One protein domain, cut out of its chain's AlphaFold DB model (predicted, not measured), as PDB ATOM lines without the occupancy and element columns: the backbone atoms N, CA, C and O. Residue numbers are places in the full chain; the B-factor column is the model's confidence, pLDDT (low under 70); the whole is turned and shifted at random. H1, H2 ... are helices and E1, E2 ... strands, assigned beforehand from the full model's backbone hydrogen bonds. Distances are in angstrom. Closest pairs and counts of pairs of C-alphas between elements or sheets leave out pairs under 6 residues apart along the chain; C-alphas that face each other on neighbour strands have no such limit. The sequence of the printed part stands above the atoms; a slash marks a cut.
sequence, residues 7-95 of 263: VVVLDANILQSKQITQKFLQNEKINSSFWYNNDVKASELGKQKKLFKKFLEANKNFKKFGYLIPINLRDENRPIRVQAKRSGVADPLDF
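Overview. This is residues 7 to 95 of the 263 residues of the protein "Fibronectin type-III domain-containing protein" of Clytia hemisphaerica (UniProt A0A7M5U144). Helix H2 covers one face of a strongly twisted four-stranded sheet, making two layers, and short H1 lies off toward one end. The 89 printed residues include two helices and four strands, class mixed; the mixed sheet's order is E2, E1, E3, E4. The whole is loose, radius of gyration of the C-alphas 15.9 A, spanning 50 by 25 by 20 A.

Along the chain. E1, residues 7 to 12, begins at C-alpha 7 (11.872, -43.105, -17.607). H1 is residues 18 to 25; H2, residues 39 to 59, spans 30.1 A. E2 is residues 65 to 68, E3 80 to 86, and E4 89 to 94, ending at C-alpha 94 (5.747, -38.373, -7.558).

Arrangement. E1 and E2, parallel neighbours with H1 and H2 between, form a strand-helix-strand unit, crossover right-handed; N 8 and O 66 are within hydrogen-bond range, 3.0 A. E3 is antiparallel to E1, N 9 and O 83 at 2.8 A, and forms a hairpin with E4. H2 runs along the strands, height over the sheet 9.7 A. In H1 and H2 every O i to N i+4 pair is within range.

Size, cuts and confidence. The printed part has no cut. Links H1 to H2 and E2 to E3 are long. Residues 14 to 16, 30 to 34 and 72 to 79 have pLDDT under 70.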
ATOM      1  N   VAL A   7      11.093 -44.346 -17.630       92.12
ATOM      2  CA  VAL A   7      11.872 -43.105 -17.607       92.12
ATOM      3  C   VAL A   7      11.650 -42.380 -16.288       92.12
ATOM      4  O   VAL A   7      10.504 -42.154 -15.905       92.12
ATOM      5  N   VAL A   8      12.730 -41.985 -15.613       93.25
ATOM      6  CA  VAL A   8      12.660 -41.098 -14.443       93.25
ATOM      7  C   VAL A   8      13.065 -39.689 -14.857       93.25
ATOM      8  O   VAL A   8      14.104 -39.479 -15.483       93.25
ATOM      9  N   VAL A   9      12.233 -38.710 -14.521       90.56
ATOM     10  CA  VAL A   9      12.405 -37.310 -14.905       90.56
ATOM     11  C   VAL A   9      12.618 -36.471 -13.656       90.56
ATOM     12  O   VAL A   9      11.744 -36.430 -12.797       90.56
ATOM     13  N   LEU A  10      13.758 -35.791 -13.561       89.56
ATOM     14  CA  LEU A  10      14.004 -34.769 -12.551       89.56
ATOM     15  C   LEU A  10      13.606 -33.404 -13.120       89.56
ATOM     16  O   LEU A  10      14.402 -32.751 -13.793       89.56
ATOM     17  N   ASP A  11      12.379 -32.976 -12.850       83.88
ATOM     18  CA  ASP A  11      11.930 -31.623 -13.162       83.88
ATOM     19  C   ASP A  11      12.464 -30.662 -12.094       83.88
ATOM     20  O   ASP A  11      12.085 -30.760 -10.924       83.88
ATOM     21  N   ALA A  12      13.321 -29.720 -12.490       77.12
ATOM     22  CA  ALA A  12      13.827 -28.673 -11.607       77.12
ATOM     23  C   ALA A  12      13.479 -27.284 -12.161       77.12
ATOM     24  O   ALA A  12      13.794 -26.957 -13.307       77.12
ATOM     25  N   ASN A  13      12.848 -26.451 -11.335       74.69
ATOM     26  CA  ASN A  13      12.494 -25.074 -11.661       74.69
ATOM     27  C   ASN A  13      13.679 -24.140 -11.384       74.69
ATOM     28  O   ASN A  13      13.733 -23.460 -10.361       74.69
ATOM     29  N   ILE A  14      14.668 -24.160 -12.273       69.00
ATOM     30  CA  ILE A  14      15.918 -23.394 -12.124       69.00
ATOM     31  C   ILE A  14      15.920 -22.066 -12.891       69.00
ATOM     32  O   ILE A  14      16.924 -21.359 -12.886       69.00
ATOM     33  N   LEU A  15      14.823 -21.737 -13.573       66.31
ATOM     34  CA  LEU A  15      14.706 -20.512 -14.356       66.31
ATOM     35  C   LEU A  15      14.077 -19.398 -13.515       66.31
ATOM     36  O   LEU A  15      13.133 -19.633 -12.763       66.31
ATOM     37  N   GLN A  16      14.604 -18.180 -13.649       64.12
ATOM     38  CA  GLN A  16      14.040 -17.003 -12.990       64.12
ATOM     39  C   GLN A  16      12.624 -16.721 -13.512       64.12
ATOM     40  O   GLN A  16      12.345 -16.867 -14.705       64.12
ATOM     41  N   SER A  17      11.734 -16.288 -12.616       70.19
ATOM     42  CA  SER A  17      10.393 -15.837 -12.988       70.19
ATOM     43  C   SER A  17      10.474 -14.691 -13.996       70.19
ATOM     44  O   SER A  17      11.224 -13.733 -13.794       70.19
ATOM     45  N   LYS A  18       9.647 -14.743 -15.049       72.88
ATOM     46  CA  LYS A  18       9.541 -13.669 -16.054       72.88
ATOM     47  C   LYS A  18       9.295 -12.304 -15.400       72.88
ATOM     48  O   LYS A  18       9.822 -11.300 -15.870       72.88
ATOM     49  N   GLN A  19       8.543 -12.279 -14.297       72.69
ATOM     50  CA  GLN A  19       8.266 -11.060 -13.539       72.69
ATOM     51  C   GLN A  19       9.531 -10.472 -12.904       72.69
ATOM     52  O   GLN A  19       9.714  -9.262 -12.936       72.69
ATOM     53  N   ILE A  20      10.434 -11.306 -12.376       72.50
ATOM     54  CA  ILE A  20      11.712 -10.847 -11.806       72.50
ATOM     55  C   ILE A  20      12.582 -10.230 -12.902       72.50
ATOM     56  O   ILE A  20      13.113  -9.138 -12.713       72.50
ATOM     57  N   THR A  21      12.681 -10.886 -14.061       74.50
ATOM     58  CA  THR A  21      13.432 -10.354 -15.207       74.50
ATOM     59  C   THR A  21      12.862  -9.014 -15.672       74.50
ATOM     60  O   THR A  21      13.619  -8.089 -15.936       74.50
ATOM     61  N   GLN A  22      11.536  -8.873 -15.726       80.69
ATOM     62  CA  GLN A  22      10.892  -7.612 -16.106       80.69
ATOM     63  C   GLN A  22      11.155  -6.493 -15.091       80.69
ATOM     64  O   GLN A  22      11.560  -5.409 -15.499       80.69
ATOM     65  N   LYS A  23      11.017  -6.768 -13.788       80.69
ATOM     66  CA  LYS A  23      11.312  -5.801 -12.717       80.69
ATOM     67  C   LYS A  23      12.773  -5.357 -12.711       80.69
ATOM     68  O   LYS A  23      13.051  -4.173 -12.555       80.69
ATOM     69  N   PHE A  24      13.697  -6.294 -12.939       78.38
ATOM     70  CA  PHE A  24      15.118  -5.992 -13.112       78.38
ATOM     71  C   PHE A  24      15.353  -5.027 -14.278       78.38
ATOM     72  O   PHE A  24      15.997  -3.998 -14.105       78.38
ATOM     73  N   LEU A  25      14.791  -5.331 -15.454       87.00
ATOM     74  CA  LEU A  25      14.928  -4.489 -16.647       87.00
ATOM     75  C   LEU A  25      14.280  -3.104 -16.478       87.00
ATOM     76  O   LEU A  25      14.684  -2.158 -17.143       87.00
ATOM     77  N   GLN A  26      13.293  -2.985 -15.588       89.62
ATOM     78  CA  GLN A  26      12.615  -1.734 -15.233       89.62
ATOM     79  C   GLN A  26      13.297  -0.979 -14.078       89.62
ATOM     80  O   GLN A  26      12.801   0.060 -13.650       89.62
ATOM     81  N   ASN A  27      14.443  -1.468 -13.589       81.94
ATOM     82  CA  ASN A  27      15.194  -0.892 -12.471       81.94
ATOM     83  C   ASN A  27      14.385  -0.810 -11.154       81.94
ATOM     84  O   ASN A  27      14.650   0.031 -10.291       81.94
ATOM     85  N   GLU A  28      13.386  -1.682 -10.988       82.12
ATOM     86  CA  GLU A  28      12.573  -1.773  -9.775       82.12
ATOM     87  C   GLU A  28      13.312  -2.532  -8.662       82.12
ATOM     88  O   GLU A  28      14.093  -3.453  -8.914       82.12
ATOM     89  N   LYS A  29      13.022  -2.207  -7.392       72.19
ATOM     90  CA  LYS A  29      13.521  -3.001  -6.257       72.19
ATOM     91  C   LYS A  29      12.961  -4.424  -6.324       72.19
ATOM     92  O   LYS A  29      11.763  -4.652  -6.158       72.19
ATOM     93  N   ILE A  30      13.854  -5.395  -6.489       65.31
ATOM     94  CA  ILE A  30      13.515  -6.817  -6.510       65.31
ATOM     95  C   ILE A  30      13.507  -7.340  -5.070       65.31
ATOM     96  O   ILE A  30      14.540  -7.721  -4.531       65.31
ATOM     97  N   ASN A  31      12.335  -7.378  -4.436       60.47
ATOM     98  CA  ASN A  31      12.133  -8.196  -3.241       60.47
ATOM     99  C   ASN A  31      11.643  -9.574  -3.694       60.47
ATOM    100  O   ASN A  31      10.449  -9.769  -3.920       60.47
ATOM    101  N   SER A  32      12.564 -10.504  -3.952       60.88
ATOM    102  CA  SER A  32      12.193 -11.830  -4.453       60.88
ATOM    103  C   SER A  32      12.092 -12.845  -3.319       60.88
ATOM    104  O   SER A  32      13.107 -13.339  -2.831       60.88
ATOM    105  N   SER A  33      10.862 -13.249  -3.002       64.44
ATOM    106  CA  SER A  33      10.514 -14.445  -2.215       64.44
ATOM    107  C   SER A  33      10.779 -15.766  -2.961       64.44
ATOM    108  O   SER A  33      10.295 -16.828  -2.564       64.44
ATOM    109  N   PHE A  34      11.527 -15.706  -4.066       68.50
ATOM    110  CA  PHE A  34      11.784 -16.845  -4.931       68.50
ATOM    111  C   PHE A  34      12.612 -17.907  -4.204       68.50
ATOM    112  O   PHE A  34      13.454 -17.596  -3.360       68.50
ATOM    113  N   TRP A  35      12.377 -19.179  -4.533       72.06
ATOM    114  CA  TRP A  35      12.847 -20.301  -3.719       72.06
ATOM    115  C   TRP A  35      14.374 -20.364  -3.547       72.06
ATOM    116  O   TRP A  35      14.816 -20.852  -2.513       72.06
ATOM    117  N   TYR A  36      15.176 -19.865  -4.499       70.94
ATOM    118  CA  TYR A  36      16.643 -19.889  -4.391       70.94
ATOM    119  C   TYR A  36      17.201 -18.914  -3.344       70.94
ATOM    120  O   TYR A  36      18.340 -19.085  -2.928       70.94
ATOM    121  N   ASN A  37      16.414 -17.933  -2.884       75.69
ATOM    122  CA  ASN A  37      16.782 -17.068  -1.754       75.69
ATOM    123  C   ASN A  37      16.349 -17.650  -0.401       75.69
ATOM    124  O   ASN A  37      16.541 -17.022   0.635       75.69
ATOM    125  N   ASN A  38      15.701 -18.817  -0.405       81.56
ATOM    126  CA  ASN A  38      15.339 -19.537   0.801       81.56
ATOM    127  C   ASN A  38      16.317 -20.701   0.980       81.56
ATOM    128  O   ASN A  38      16.218 -21.715   0.287       81.56
ATOM    129  N   ASP A  39      17.234 -20.563   1.936       81.56
ATOM    130  CA  ASP A  39      18.305 -21.537   2.177       81.56
ATOM    131  C   ASP A  39      17.783 -22.953   2.449       81.56
ATOM    132  O   ASP A  39      18.398 -23.937   2.032       81.56
ATOM    133  N   VAL A  40      16.618 -23.083   3.098       82.31
ATOM    134  CA  VAL A  40      15.988 -24.382   3.376       82.31
ATOM    135  C   VAL A  40      15.539 -25.041   2.072       82.31
ATOM    136  O   VAL A  40      15.952 -26.165   1.783       82.31
ATOM    137  N   LYS A  41      14.777 -24.321   1.238       79.12
ATOM    138  CA  LYS A  41      14.316 -24.820  -0.072       79.12
ATOM    139  C   LYS A  41      15.491 -25.121  -1.007       79.12
ATOM    140  O   LYS A  41      15.490 -26.140  -1.701       79.12
ATOM    141  N   ALA A  42      16.514 -24.267  -1.011       80.06
ATOM    142  CA  ALA A  42      17.723 -24.470  -1.803       80.06
ATOM    143  C   ALA A  42      18.514 -25.709  -1.346       80.06
ATOM    144  O   ALA A  42      18.953 -26.512  -2.176       80.06
ATOM    145  N   SER A  43      18.635 -25.920  -0.032       82.50
ATOM    146  CA  SER A  43      19.273 -27.102   0.559       82.50
ATOM    147  C   SER A  43      18.517 -28.394   0.235       82.50
ATOM    148  O   SER A  43      19.131 -29.390  -0.160       82.50
ATOM    149  N   GLU A  44      17.184 -28.392   0.328       82.56
ATOM    150  CA  GLU A  44      16.332 -29.531  -0.045       82.56
ATOM    151  C   GLU A  44      16.498 -29.923  -1.517       82.56
ATOM    152  O   GLU A  44      16.682 -31.106  -1.827       82.56
ATOM    153  N   LEU A  45      16.531 -28.940  -2.422       81.50
ATOM    154  CA  LEU A  45      16.800 -29.179  -3.839       81.50
ATOM    155  C   LEU A  45      18.191 -29.783  -4.049       81.50
ATOM    156  O   LEU A  45      18.342 -30.753  -4.796       81.50
ATOM    157  N   GLY A  46      19.207 -29.255  -3.362       85.31
ATOM    158  CA  GLY A  46      20.563 -29.801  -3.391       85.31
ATOM    159  C   GLY A  46      20.613 -31.267  -2.947       85.31
ATOM    160  O   GLY A  46      21.238 -32.098  -3.616       85.31
ATOM    161  N   LYS A  47      19.903 -31.614  -1.863       87.69
ATOM    162  CA  LYS A  47      19.775 -32.996  -1.366       87.69
ATOM    163  C   LYS A  47      19.105 -33.903  -2.397       87.69
ATOM    164  O   LYS A  47      19.648 -34.971  -2.683       87.69
ATOM    165  N   GLN A  48      17.990 -33.476  -2.993       86.94
ATOM    166  CA  GLN A  48      17.283 -34.272  -3.997       86.94
ATOM    167  C   GLN A  48      18.089 -34.459  -5.283       86.94
ATOM    168  O   GLN A  48      18.209 -35.575  -5.780       86.94
ATOM    169  N   LYS A  49      18.748 -33.409  -5.784       88.31
ATOM    170  CA  LYS A  49      19.658 -33.515  -6.934       88.31
ATOM    171  C   LYS A  49      20.799 -34.498  -6.659       88.31
ATOM    172  O   LYS A  49      21.132 -35.313  -7.520       88.31
ATOM    173  N   LYS A  50      21.400 -34.445  -5.464       91.19
ATOM    174  CA  LYS A  50      22.463 -35.380  -5.056       91.19
ATOM    175  C   LYS A  50      21.946 -36.817  -4.994       91.19
ATOM    176  O   LYS A  50      22.644 -37.719  -5.453       91.19
ATOM    177  N   LEU A  51      20.745 -37.028  -4.458       92.00
ATOM    178  CA  LEU A  51      20.107 -38.343  -4.401       92.00
ATOM    179  C   LEU A  51      19.790 -38.876  -5.806       92.00
ATOM    180  O   LEU A  51      20.148 -40.010  -6.109       92.00
ATOM    181  N   PHE A  52      19.235 -38.041  -6.689       92.88
ATOM    182  CA  PHE A  52      18.996 -38.387  -8.092       92.88
ATOM    183  C   PHE A  52      20.284 -38.770  -8.812       92.88
ATOM    184  O   PHE A  52      20.336 -39.825  -9.432       92.88
ATOM    185  N   LYS A  53      21.367 -37.997  -8.654       93.06
ATOM    186  CA  LYS A  53      22.674 -38.359  -9.222       93.06
ATOM    187  C   LYS A  53      23.145 -39.732  -8.739       93.06
ATOM    188  O   LYS A  53      23.552 -40.549  -9.554       93.06
ATOM    189  N   LYS A  54      23.073 -40.013  -7.434       94.56
ATOM    190  CA  LYS A  54      23.451 -41.333  -6.899       94.56
ATOM    191  C   LYS A  54      22.579 -42.459  -7.460       94.56
ATOM    192  O   LYS A  54      23.089 -43.542  -7.714       94.56
ATOM    193  N   PHE A  55      21.288 -42.202  -7.654       95.00
ATOM    194  CA  PHE A  55      20.371 -43.157  -8.270       95.00
ATOM    195  C   PHE A  55      20.741 -43.434  -9.734       95.00
ATOM    196  O   PHE A  55      20.776 -44.592 -10.130       95.00
ATOM    197  N   LEU A  56      21.098 -42.409 -10.516       93.88
ATOM    198  CA  LEU A  56      21.613 -42.591 -11.882       93.88
ATOM    199  C   LEU A  56      22.859 -43.480 -11.902       93.88
ATOM    200  O   LEU A  56      22.918 -44.434 -12.669       93.88
ATOM    201  N   GLU A  57      23.826 -43.200 -11.026       94.12
ATOM    202  CA  GLU A  57      25.071 -43.972 -10.930       94.12
ATOM    203  C   GLU A  57      24.819 -45.438 -10.570       94.12
ATOM    204  O   GLU A  57      25.376 -46.330 -11.209       94.12
ATOM    205  N   ALA A  58      23.937 -45.700  -9.599       94.06
ATOM    206  CA  ALA A  58      23.551 -47.059  -9.215       94.06
ATOM    207  C   ALA A  58      22.894 -47.824 -10.372       94.06
ATOM    208  O   ALA A  58      22.972 -49.049 -10.437       94.06
ATOM    209  N   ASN A  59      22.271 -47.107 -11.311       94.94
ATOM    210  CA  ASN A  59      21.545 -47.710 -12.418       94.94
ATOM    211  C   ASN A  59      22.244 -47.616 -13.782       94.94
ATOM    212  O   ASN A  59      21.682 -48.069 -14.779       94.94
ATOM    213  N   LYS A  60      23.467 -47.077 -13.855       91.81
ATOM    214  CA  LYS A  60      24.156 -46.751 -15.120       91.81
ATOM    215  C   LYS A  60      24.318 -47.932 -16.083       91.81
ATOM    216  O   LYS A  60      24.347 -47.742 -17.296       91.81
ATOM    217  N   ASN A  61      24.389 -49.152 -15.550       89.75
ATOM    218  CA  ASN A  61      24.563 -50.374 -16.335       89.75
ATOM    219  C   ASN A  61      23.229 -50.965 -16.839       89.75
ATOM    220  O   ASN A  61      23.224 -51.835 -17.711       89.75
ATOM    221  N   PHE A  62      22.079 -50.490 -16.343       89.12
ATOM    222  CA  PHE A  62      20.762 -50.966 -16.766       89.12
ATOM    223  C   PHE A  62      20.254 -50.181 -17.978       89.12
ATOM    224  O   PHE A  62      19.506 -49.214 -17.853       89.12
ATOM    225  N   LYS A  63      20.561 -50.678 -19.182       86.69
ATOM    226  CA  LYS A  63      20.157 -50.064 -20.467       86.69
ATOM    227  C   LYS A  63      18.641 -49.926 -20.688       86.69
ATOM    228  O   LYS A  63      18.220 -49.304 -21.652       86.69
ATOM    229  N   LYS A  64      17.805 -50.533 -19.838       87.25
ATOM    230  CA  LYS A  64      16.336 -50.467 -19.943       87.25
ATOM    231  C   LYS A  64      15.728 -49.184 -19.367       87.25
ATOM    232  O   LYS A  64      14.578 -48.880 -19.684       87.25
ATOM    233  N   PHE A  65      16.465 -48.457 -18.527       90.31
ATOM    234  CA  PHE A  65      15.974 -47.250 -17.865       90.31
ATOM    235  C   PHE A  65      16.456 -45.993 -18.586       90.31
ATOM    236  O   PHE A  65      17.626 -45.877 -18.936       90.31
ATOM    237  N   GLY A  66      15.542 -45.050 -18.796       89.06
ATOM    238  CA  GLY A  66      15.853 -43.717 -19.297       89.06
ATOM    239  C   GLY A  66      15.822 -42.677 -18.181       89.06
ATOM    240  O   GLY A  66      15.076 -42.805 -17.207       89.06
ATOM    241  N   TYR A  67      16.588 -41.603 -18.350       90.75
ATOM    242  CA  TYR A  67      16.671 -40.522 -17.373       90.75
ATOM    243  C   TYR A  67      16.668 -39.167 -18.068       90.75
ATOM    244  O   TYR A  67      17.369 -38.983 -19.059       90.75
ATOM    245  N   LEU A  68      15.878 -38.221 -17.559       87.25
ATOM    246  CA  LEU A  68      15.759 -36.878 -18.130       87.25
ATOM    247  C   LEU A  68      15.851 -35.810 -17.042       87.25
ATOM    248  O   LEU A  68      15.305 -35.976 -15.953       87.25
ATOM    249  N   ILE A  69      16.495 -34.692 -17.368       84.69
ATOM    250  CA  ILE A  69      16.525 -33.480 -16.542       84.69
ATOM    251  C   ILE A  69      16.073 -32.313 -17.426       84.69
ATOM    252  O   ILE A  69      16.909 -31.635 -18.026       84.69
ATOM    253  N   PRO A  70      14.762 -32.120 -17.619       79.56
ATOM    254  CA  PRO A  70      14.267 -30.996 -18.393       79.56
ATOM    255  C   PRO A  70      14.411 -29.693 -17.597       79.56
ATOM    256  O   PRO A  70      14.190 -29.640 -16.386       79.56
ATOM    257  N   ILE A  71      14.749 -28.623 -18.310       71.25
ATOM    258  CA  ILE A  71      14.808 -27.268 -17.769       71.25
ATOM    259  C   ILE A  71      13.513 -26.576 -18.194       71.25
ATOM    260  O   ILE A  71      13.369 -26.195 -19.352       71.25
ATOM    261  N   ASN A  72      12.552 -26.464 -17.276       66.88
ATOM    262  CA  ASN A  72      11.227 -25.907 -17.557       66.88
ATOM    263  C   ASN A  72      10.943 -24.686 -16.670       66.88
ATOM    264  O   ASN A  72      11.218 -24.716 -15.472       66.88
ATOM    265  N   LEU A  73      10.325 -23.650 -17.251       59.81
ATOM    266  CA  LEU A  73       9.684 -22.555 -16.509       59.81
ATOM    267  C   LEU A  73       8.443 -23.132 -15.820       59.81
ATOM    268  O   LEU A  73       7.473 -23.465 -16.502       59.81
ATOM    269  N   ARG A  74       8.465 -23.326 -14.499       61.12
ATOM    270  CA  ARG A  74       7.323 -23.916 -13.780       61.12
ATOM    271  C   ARG A  74       7.068 -23.269 -12.420       61.12
ATOM    272  O   ARG A  74       7.733 -22.317 -12.043       61.12
ATOM    273  N   ASP A  75       6.028 -23.768 -11.756       60.62
ATOM    274  CA  ASP A  75       5.472 -23.324 -10.475       60.62
ATOM    275  C   ASP A  75       6.545 -23.007  -9.413       60.62
ATOM    276  O   ASP A  75       7.391 -23.841  -9.075       60.62
ATOM    277  N   GLU A  76       6.495 -21.787  -8.879       60.34
ATOM    278  CA  GLU A  76       7.395 -21.280  -7.834       60.34
ATOM    279  C   GLU A  76       7.238 -22.050  -6.507       60.34
ATOM    280  O   GLU A  76       8.148 -22.060  -5.674       60.34
ATOM    281  N   ASN A  77       6.111 -22.752  -6.322       63.00
ATOM    282  CA  ASN A  77       5.786 -23.477  -5.095       63.00
ATOM    283  C   ASN A  77       6.384 -24.889  -5.025       63.00
ATOM    284  O   ASN A  77       6.531 -25.425  -3.926       63.00
ATOM    285  N   ARG A  78       6.747 -25.504  -6.159       67.19
ATOM    286  CA  ARG A  78       7.326 -26.863  -6.211       67.19
ATOM    287  C   ARG A  78       8.600 -26.858  -7.064       67.19
ATOM    288  O   ARG A  78       8.560 -27.236  -8.234       67.19
ATOM    289  N   PRO A  79       9.742 -26.431  -6.493       68.94
ATOM    290  CA  PRO A  79      10.962 -26.184  -7.257       68.94
ATOM    291  C   PRO A  79      11.630 -27.455  -7.792       68.94
ATOM    292  O   PRO A  79      12.450 -27.377  -8.704       68.94
ATOM    293  N   ILE A  80      11.290 -28.623  -7.242       77.88
ATOM    294  CA  ILE A  80      11.807 -29.915  -7.684       77.88
ATOM    295  C   ILE A  80      10.713 -30.977  -7.615       77.88
ATOM    296  O   ILE A  80       9.978 -31.075  -6.632       77.88
ATOM    297  N   ARG A  81      10.614 -31.786  -8.666       84.88
ATOM    298  CA  ARG A  81       9.723 -32.940  -8.738       84.88
ATOM    299  C   ARG A  81      10.440 -34.064  -9.463       84.88
ATOM    300  O   ARG A  81      11.018 -33.852 -10.525       84.88
ATOM    301  N   VAL A  82      10.377 -35.267  -8.909       90.38
ATOM    302  CA  VAL A  82      10.851 -36.465  -9.601       90.38
ATOM    303  C   VAL A  82       9.624 -37.218 -10.091       90.38
ATOM    304  O   VAL A  82       8.734 -37.532  -9.307       90.38
ATOM    305  N   GLN A  83       9.532 -37.458 -11.394       91.69
ATOM    306  CA  GLN A  83       8.407 -38.152 -12.014       91.69
ATOM    307  C   GLN A  83       8.850 -39.493 -12.576       91.69
ATOM    308  O   GLN A  83       9.912 -39.603 -13.187       91.69
ATOM    309  N   ALA A  84       7.990 -40.490 -12.432       93.94
ATOM    310  CA  ALA A  84       8.102 -41.760 -13.127       93.94
ATOM    311  C   ALA A  84       7.237 -41.723 -14.395       93.94
ATOM    312  O   ALA A  84       6.102 -41.248 -14.363       93.94
ATOM    313  N   LYS A  85       7.759 -42.222 -15.519       93.44
ATOM    314  CA  LYS A  85       7.018 -42.358 -16.778       93.44
ATOM    315  C   LYS A  85       7.076 -43.782 -17.315       93.44
ATOM    316  O   LYS A  85       8.161 -44.342 -17.482       93.44
ATOM    317  N   ARG A  86       5.910 -44.332 -17.654       93.06
ATOM    318  CA  ARG A  86       5.723 -45.646 -18.287       93.06
ATOM    319  C   ARG A  86       5.362 -45.431 -19.748       93.06
ATOM    320  O   ARG A  86       4.318 -44.861 -20.047       93.06
ATOM    321  N   SER A  87       6.234 -45.844 -20.661       88.50
ATOM    322  CA  SER A  87       6.042 -45.684 -22.109       88.50
ATOM    323  C   SER A  87       5.653 -44.248 -22.507       88.50
ATOM    324  O   SER A  87       4.789 -44.034 -23.350       88.50
ATOM    325  N   GLY A  88       6.262 -43.250 -21.856       85.94
ATOM    326  CA  GLY A  88       5.985 -41.825 -22.076       85.94
ATOM    327  C   GLY A  88       4.840 -41.229 -21.244       85.94
ATOM    328  O   GLY A  88       4.776 -40.005 -21.125       85.94
ATOM    329  N   VAL A  89       3.998 -42.048 -20.608       90.69
ATOM    330  CA  VAL A  89       2.886 -41.602 -19.751       90.69
ATOM    331  C   VAL A  89       3.382 -41.369 -18.327       90.69
ATOM    332  O   VAL A  89       4.013 -42.250 -17.750       90.69
ATOM    333  N   ALA A  90       3.121 -40.185 -17.768       90.94
ATOM    334  CA  ALA A  90       3.502 -39.854 -16.396       90.94
ATOM    335  C   ALA A  90       2.613 -40.563 -15.373       90.94
ATOM    336  O   ALA A  90       1.396 -40.631 -15.540       90.94
ATOM    337  N   ASP A  91       3.236 -41.068 -14.313       93.38
ATOM    338  CA  ASP A  91       2.526 -41.604 -13.160       93.38
ATOM    339  C   ASP A  91       1.839 -40.462 -12.385       93.38
ATOM    340  O   ASP A  91       2.399 -39.360 -12.294       93.38
ATOM    341  N   PRO A  92       0.624 -40.678 -11.848       91.56
ATOM    342  CA  PRO A  92      -0.046 -39.679 -11.020       91.56
ATOM    343  C   PRO A  92       0.747 -39.321  -9.759       91.56
ATOM    344  O   PRO A  92       0.635 -38.190  -9.279       91.56
ATOM    345  N   LEU A  93       1.549 -40.249  -9.226       92.25
ATOM    346  CA  LEU A  93       2.355 -40.029  -8.031       92.25
ATOM    347  C   LEU A  93       3.775 -39.571  -8.371       92.25
ATOM    348  O   LEU A  93       4.378 -39.962  -9.372       92.25
ATOM    349  N   ASP A  94       4.340 -38.760  -7.479       91.94
ATOM    350  CA  ASP A  94       5.747 -38.373  -7.558       91.94
ATOM    351  C   ASP A  94       6.619 -39.589  -7.245       91.94
ATOM    352  O   ASP A  94       6.377 -40.320  -6.280       91.94
ATOM    353  N   PHE A  95       7.649 -39.805  -8.063       94.31
ATOM    354  CA  PHE A  95       8.603 -40.877  -7.837       94.31
ATOM    355  C   PHE A  95       9.466 -40.540  -6.626       94.31
ATOM    356  O   PHE A  95      10.260 -39.601  -6.645       94.31
TER     357      PHE A  95